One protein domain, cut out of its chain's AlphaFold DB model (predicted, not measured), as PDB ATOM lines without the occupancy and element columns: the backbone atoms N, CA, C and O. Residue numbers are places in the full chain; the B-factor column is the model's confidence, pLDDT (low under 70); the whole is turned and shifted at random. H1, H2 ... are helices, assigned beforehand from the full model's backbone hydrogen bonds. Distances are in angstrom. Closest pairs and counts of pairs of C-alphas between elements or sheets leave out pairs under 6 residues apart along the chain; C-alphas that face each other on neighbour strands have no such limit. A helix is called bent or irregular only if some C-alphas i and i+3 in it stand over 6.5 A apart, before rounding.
ATOM      1  N   ALA A 201     218.642 152.750 141.674       76.75
ATOM      2  CA  ALA A 201     218.885 151.375 142.116       76.75
ATOM      3  C   ALA A 201     217.716 150.413 141.819       76.75
ATOM      4  O   ALA A 201     217.947 149.278 141.404       76.75
ATOM      5  N   LEU A 202     216.460 150.853 141.997       79.94
ATOM      6  CA  LEU A 202     215.302 149.947 142.006       79.94
ATOM      7  C   LEU A 202     214.364 150.061 140.800       79.94
ATOM      8  O   LEU A 202     213.710 149.076 140.466       79.94
ATOM      9  N   HIS A 203     214.262 151.217 140.135       77.69
ATOM     10  CA  HIS A 203     213.191 151.451 139.151       77.69
ATOM     11  C   HIS A 203     213.222 150.483 137.963       77.69
ATOM     12  O   HIS A 203     212.174 149.995 137.539       77.69
ATOM     13  N   ARG A 204     214.421 150.170 137.453       72.38
ATOM     14  CA  ARG A 204     214.604 149.210 136.357       72.38
ATOM     15  C   ARG A 204     214.256 147.797 136.792       72.38
ATOM     16  O   ARG A 204     213.531 147.115 136.078       72.38
ATOM     17  N   THR A 205     214.700 147.387 137.979       75.62
ATOM     18  CA  THR A 205     214.375 146.072 138.540       75.62
ATOM     19  C   THR A 205     212.872 145.924 138.756       75.62
ATOM     20  O   THR A 205     212.294 144.960 138.271       75.62
ATOM     21  N   LEU A 206     212.222 146.902 139.388       83.75
ATOM     22  CA  LEU A 206     210.779 146.867 139.613       83.75
ATOM     23  C   LEU A 206     210.006 146.816 138.289       83.75
ATOM     24  O   LEU A 206     209.146 145.957 138.117       83.75
ATOM     25  N   GLY A 207     210.337 147.682 137.327       82.44
ATOM     26  CA  GLY A 207     209.702 147.667 136.006       82.44
ATOM     27  C   GLY A 207     209.891 146.336 135.267       82.44
ATOM     28  O   GLY A 207     208.941 145.821 134.676       82.44
ATOM     29  N   ALA A 208     211.090 145.751 135.350       73.88
ATOM     30  CA  ALA A 208     211.403 144.450 134.763       73.88
ATOM     31  C   ALA A 208     210.642 143.295 135.430       73.88
ATOM     32  O   ALA A 208     210.296 142.334 134.756       73.88
ATOM     33  N   GLU A 209     210.341 143.377 136.723       82.44
ATOM     34  CA  GLU A 209     209.533 142.360 137.398       82.44
ATOM     35  C   GLU A 209     208.035 142.516 137.112       82.44
ATOM     36  O   GLU A 209     207.345 141.514 136.914       82.44
ATOM     37  N   LEU A 210     207.530 143.753 137.056       86.50
ATOM     38  CA  LEU A 210     206.111 144.030 136.814       86.50
ATOM     39  C   LEU A 210     205.674 143.586 135.417       86.50
ATOM     40  O   LEU A 210     204.605 143.002 135.271       86.50
ATOM     41  N   ARG A 211     206.508 143.777 134.385       84.38
ATOM     42  CA  ARG A 211     206.177 143.362 133.004       84.38
ATOM     43  C   ARG A 211     205.933 141.856 132.847       84.38
ATOM     44  O   ARG A 211     205.333 141.440 131.859       84.38
ATOM     45  N   HIS A 212     206.386 141.036 133.794       80.69
ATOM     46  CA  HIS A 212     206.185 139.587 133.781       80.69
ATOM     47  C   HIS A 212     204.880 139.140 134.457       80.69
ATOM     48  O   HIS A 212     204.569 137.951 134.443       80.69
ATOM     49  N   GLU A 213     204.092 140.067 135.007       84.88
ATOM     50  CA  GLU A 213     202.809 139.765 135.637       84.88
ATOM     51  C   GLU A 213     201.630 140.092 134.719       84.88
ATOM     52  O   GLU A 213     201.569 141.156 134.099       84.88
ATOM     53  N   GLU A 214     200.654 139.181 134.661       85.94
ATOM     54  CA  GLU A 214     199.502 139.287 133.759       85.94
ATOM     55  C   GLU A 214     198.738 140.610 133.943       85.94
ATOM     56  O   GLU A 214     198.361 141.250 132.960       85.94
ATOM     57  N   THR A 215     198.566 141.069 135.190       89.00
ATOM     58  CA  THR A 215     197.894 142.338 135.524       89.00
ATOM     59  C   THR A 215     198.483 143.525 134.760       89.00
ATOM     60  O   THR A 215     197.732 144.360 134.253       89.00
ATOM     61  N   TRP A 216     199.808 143.566 134.604       88.75
ATOM     62  CA  TRP A 216     200.538 144.659 133.952       88.75
ATOM     63  C   TRP A 216     200.657 144.495 132.429       88.75
ATOM     64  O   TRP A 216     200.989 145.454 131.736       88.75
ATOM     65  N   GLN A 217     200.346 143.310 131.892       88.62
ATOM     66  CA  GLN A 217     200.320 143.026 130.449       88.62
ATOM     67  C   GLN A 217     198.951 143.307 129.810       88.62
ATOM     68  O   GLN A 217     198.849 143.505 128.597       88.62
ATOM     69  N   ARG A 218     197.875 143.307 130.610       88.75
ATOM     70  CA  ARG A 218     196.499 143.461 130.120       88.75
ATOM     71  C   ARG A 218     196.293 144.822 129.432       88.75
ATOM     72  O   ARG A 218     196.582 145.864 130.022       88.75
ATOM     73  N   PRO A 219     195.699 144.862 128.222       91.62
ATOM     74  CA  PRO A 219     195.473 146.115 127.514       91.62
ATOM     75  C   PRO A 219     194.453 147.004 128.238       91.62
ATOM     76  O   PRO A 219     193.474 146.537 128.839       91.62
ATOM     77  N   LEU A 220     194.646 148.318 128.134       93.94
ATOM     78  CA  LEU A 220     193.671 149.291 128.620       93.94
ATOM     79  C   LEU A 220     192.456 149.363 127.677       93.94
ATOM     80  O   LEU A 220     192.626 149.329 126.459       93.94
ATOM     81  N   PRO A 221     191.227 149.533 128.205       93.00
ATOM     82  CA  PRO A 221     190.050 149.776 127.377       93.00
ATOM     83  C   PRO A 221     190.202 151.030 126.491       93.00
ATOM     84  O   PRO A 221     190.586 152.112 126.966       93.00
ATOM     85  N   ARG A 230     188.976 152.347 132.226       95.12
ATOM     86  CA  ARG A 230     190.424 152.602 132.213       95.12
ATOM     87  C   ARG A 230     190.936 153.040 133.585       95.12
ATOM     88  O   ARG A 230     191.949 152.515 134.031       95.12
ATOM     89  N   ARG A 231     190.243 153.972 134.253       95.62
ATOM     90  CA  ARG A 231     190.596 154.393 135.619       95.62
ATOM     91  C   ARG A 231     190.515 153.231 136.599       95.62
ATOM     92  O   ARG A 231     191.470 153.028 137.329       95.62
ATOM     93  N   ALA A 232     189.431 152.451 136.561       93.94
ATOM     94  CA  ALA A 232     189.270 151.281 137.420       93.94
ATOM     95  C   ALA A 232     190.442 150.300 137.267       93.94
ATOM     96  O   ALA A 232     191.044 149.937 138.268       93.94
ATOM     97  N   ARG A 233     190.836 149.971 136.028       92.81
ATOM     98  CA  ARG A 233     191.965 149.065 135.756       92.81
ATOM     99  C   ARG A 233     193.313 149.607 136.243       92.81
ATOM    100  O   ARG A 233     194.107 148.858 136.794       92.81
ATOM    101  N   LEU A 234     193.580 150.901 136.048       93.69
ATOM    102  CA  LEU A 234     194.810 151.525 136.553       93.69
ATOM    103  C   LEU A 234     194.835 151.567 138.087       93.69
ATOM    104  O   LEU A 234     195.871 151.310 138.690       93.69
ATOM    105  N   THR A 235     193.703 151.880 138.722       93.75
ATOM    106  CA  THR A 235     193.579 151.891 140.184       93.75
ATOM    107  C   THR A 235     193.724 150.489 140.771       93.75
ATOM    108  O   THR A 235     194.430 150.346 141.762       93.75
ATOM    109  N   GLU A 236     193.117 149.470 140.160       91.06
ATOM    110  CA  GLU A 236     193.270 148.053 140.523       91.06
ATOM    111  C   GLU A 236     194.749 147.642 140.492       91.06
ATOM    112  O   GLU A 236     195.285 147.261 141.528       91.06
ATOM    113  N   ALA A 237     195.449 147.865 139.372       90.81
ATOM    114  CA  ALA A 237     196.869 147.526 139.240       90.81
ATOM    115  C   ALA A 237     197.762 148.210 140.296       90.81
ATOM    116  O   ALA A 237     198.676 147.590 140.834       90.81
ATOM    117  N   VAL A 238     197.496 149.481 140.623       90.69
ATOM    118  CA  VAL A 238     198.243 150.206 141.670       90.69
ATOM    119  C   VAL A 238     197.888 149.708 143.071       90.69
ATOM    120  O   VAL A 238     198.768 149.631 143.924       90.69
ATOM    121  N   THR A 239     196.623 149.369 143.323       89.75
ATOM    122  CA  THR A 239     196.167 148.877 144.633       89.75
ATOM    123  C   THR A 239     196.758 147.502 144.933       89.75
ATOM    124  O   THR A 239     197.178 147.253 146.056       89.75
ATOM    125  N   GLU A 240     196.853 146.640 143.923       87.44
ATOM    126  CA  GLU A 240     197.414 145.290 144.044       87.44
ATOM    127  C   GLU A 240     198.952 145.266 144.065       87.44
ATOM    128  O   GLU A 240     199.549 144.225 144.332       87.44
ATOM    129  N   LEU A 241     199.624 146.399 143.820       87.62
ATOM    130  CA  LEU A 241     201.088 146.463 143.767       87.62
ATOM    131  C   LEU A 241     201.752 146.025 145.082       87.62
ATOM    132  O   LEU A 241     202.838 145.447 145.042       87.62
ATOM    133  N   SER A 242     201.124 146.275 146.237       84.44
ATOM    134  CA  SER A 242     201.661 145.848 147.538       84.44
ATOM    135  C   SER A 242     201.725 144.329 147.692       84.44
ATOM    136  O   SER A 242     202.609 143.831 148.386       84.44
ATOM    137  N   ASP A 243     200.825 143.613 147.016       83.75
ATOM    138  CA  ASP A 243     200.689 142.156 147.084       83.75
ATOM    139  C   ASP A 243     201.317 141.467 145.857       83.75
ATOM    140  O   ASP A 243     201.306 140.240 145.733       83.75
ATOM    141  N   SER A 244     201.888 142.254 144.940       85.19
ATOM    142  CA  SER A 244     202.522 141.767 143.720       85.19
ATOM    143  C   SER A 244     203.767 140.937 144.035       85.19
ATOM    144  O   SER A 244     204.664 141.342 144.785       85.19
ATOM    145  N   GLY A 245     203.884 139.786 143.369       83.81
ATOM    146  CA  GLY A 245     205.096 138.974 143.422       83.81
ATOM    147  C   GLY A 245     206.323 139.730 142.900       83.81
ATOM    148  O   GLY A 245     207.442 139.424 143.311       83.81
ATOM    149  N   ALA A 246     206.137 140.730 142.037       84.38
ATOM    150  CA  ALA A 246     207.187 141.588 141.508       84.38
ATOM    151  C   ALA A 246     207.841 142.420 142.610       84.38
ATOM    152  O   ALA A 246     209.065 142.570 142.612       84.38
ATOM    153  N   LEU A 247     207.055 142.910 143.574       87.19
ATOM    154  CA  LEU A 247     207.572 143.650 144.720       87.19
ATOM    155  C   LEU A 247     208.432 142.739 145.603       87.19
ATOM    156  O   LEU A 247     209.548 143.104 145.962       87.19
ATOM    157  N   GLU A 248     207.962 141.521 145.883       84.62
ATOM    158  CA  GLU A 248     208.707 140.528 146.665       84.62
ATOM    159  C   GLU A 248     209.993 140.075 145.956       84.62
ATOM    160  O   GLU A 248     211.053 139.983 146.578       84.62
ATOM    161  N   ARG A 249     209.944 139.828 144.640       82.44
ATOM    162  CA  ARG A 249     211.137 139.497 143.841       82.44
ATOM    163  C   ARG A 249     212.126 140.662 143.812       82.44
ATOM    164  O   ARG A 249     213.322 140.440 143.995       82.44
ATOM    165  N   THR A 250     211.636 141.893 143.656       82.38
ATOM    166  CA  THR A 250     212.459 143.112 143.731       82.38
ATOM    167  C   THR A 250     213.087 143.261 145.113       82.38
ATOM    168  O   THR A 250     214.284 143.513 145.201       82.38
ATOM    169  N   ARG A 251     212.330 143.020 146.193       83.62
ATOM    170  CA  ARG A 251     212.830 143.037 147.574       83.62
ATOM    171  C   ARG A 251     213.951 142.025 147.770       83.62
ATOM    172  O   ARG A 251     215.020 142.405 148.223       83.62
ATOM    173  N   ARG A 252     213.760 140.773 147.350       79.75
ATOM    174  CA  ARG A 252     214.809 139.741 147.424       79.75
ATOM    175  C   ARG A 252     216.052 140.115 146.619       79.75
ATOM    176  O   ARG A 252     217.162 139.813 147.044       79.75
ATOM    177  N   LYS A 253     215.885 140.747 145.453       74.62
ATOM    178  CA  LYS A 253     217.008 141.259 144.649       74.62
ATOM    179  C   LYS A 253     217.730 142.408 145.357       74.62
ATOM    180  O   LYS A 253     218.953 142.412 145.365       74.62
ATOM    181  N   ALA A 254     216.999 143.315 146.000       76.12
ATOM    182  CA  ALA A 254     217.563 144.406 146.793       76.12
ATOM    183  C   ALA A 254     218.272 143.899 148.064       76.12
ATOM    184  O   ALA A 254     219.359 144.356 148.389       76.12
ATOM    185  N   GLU A 255     217.726 142.892 148.751       72.56
ATOM    186  CA  GLU A 255     218.379 142.232 149.895       72.56
ATOM    187  C   GLU A 255     219.698 141.555 149.483       72.56
ATOM    188  O   GLU A 255     220.648 141.511 150.261       72.56
ATOM    189  N   ARG A 256     219.786 141.079 148.233       64.81
ATOM    190  CA  ARG A 256     221.028 140.576 147.623       64.81
ATOM    191  C   ARG A 256     221.954 141.680 147.113       64.81
ATOM    192  O   ARG A 256     223.121 141.397 146.864       64.81
ATOM    193  N   GLU A 257     221.484 142.916 146.952       59.16
ATOM    194  CA  GLU A 257     222.312 144.049 146.513       59.16
ATOM    195  C   GLU A 257     223.444 144.329 147.512       59.16
ATOM    196  O   GLU A 257     224.533 144.694 147.088       59.16
ATOM    197  N   VAL A 258     223.230 144.003 148.795       49.44
ATOM    198  CA  VAL A 258     224.244 144.010 149.871       49.44
ATOM    199  C   VAL A 258     225.278 142.872 149.725       49.44
ATOM    200  O   VAL A 258     226.265 142.840 150.445       49.44
ATOM    201  N   ALA A 259     225.090 141.931 148.793       42.88
ATOM    202  CA  ALA A 259     225.940 140.746 148.661       42.88
ATOM    203  C   ALA A 259     226.469 140.448 147.246       42.88
ATOM    204  O   ALA A 259     227.371 139.631 147.121       42.88
TER     205      ALA A 259
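AT A GLANCE: This is residues 201 to 221 and 230 to 259 of the 683 residues of the protein "JmjC domain-containing protein" of Streptomyces sp. M7 (UniProt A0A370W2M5). What does the model look like? It is a rod made by two long helices, H3 and H4, set roughly end to end with an elbow between them; H1 packs on the first part of H4, and the short H2 is near H3. What is it built of? The printed part has 51 residues with four named helices, H1, H2, H3 and H4 in chain order, and no named strand; the class is all helix. How compact is it? It is only just loose, close to compact, with a radius of gyration of the C-alphas of 12.3 A and spans of 42 by 16 by 16 A.

HOW THE PARTS SIT: What does the first helix touch? H1, residues 201 to 210, touches H4, residues 245 to 259, the closest C-alphas being those of Glu 209 and Ala 246, 4.8 A apart. They run opposite ways at a shallow tilt of 33 degrees, only just short of steep. What of the other helices? H2, residues 214 to 217, is close to but not clearly touching H3, residues 230 to 243, the closest C-alphas being those of Thr 215 and Ala 237, 6.5 A apart. H3 and H4 are close but not clearly touching, Leu 241 and Leu 247 having the closest C-alphas at 7.1 A, and run the same way at a steep tilt of 45 degrees. H1 and H3 are apart, as are H2 and H4. How do the backbones pair? O i to N i+4 pairs are within hydrogen-bond range in 5 of 6 cases in H1, 8 of 10 in H3 and 9 of 11 in H4; H2 is too short for such a pair.

IN THESE COORDINATES: Where do the elements lie? H1 begins at C-alpha 201, (218.885, 151.375, 142.116), and is 15.7 A long; H2 spans 5.1 A, H3 20.9 A. H4 is 21.6 A long and ends at C-alpha 259, (225.940, 140.746, 148.661). Is any helix irregular? H1 is, with C-alphas 201 and 204 7.5 A apart, and H3 only just, with C-alphas 239 and 242 6.9 A apart.

THE WHOLE: Which C-alphas are farthest apart? Those of Pro 221 and Ala 259, at 42.7 A. Is there a cut? Residues 222 to 229 are not printed, and C-alphas 221 and 230 are 5.6 A apart across the cut. Where is confidence low? Residues 256 to 259 have pLDDT under 70; the mean of the printed part is 82.8.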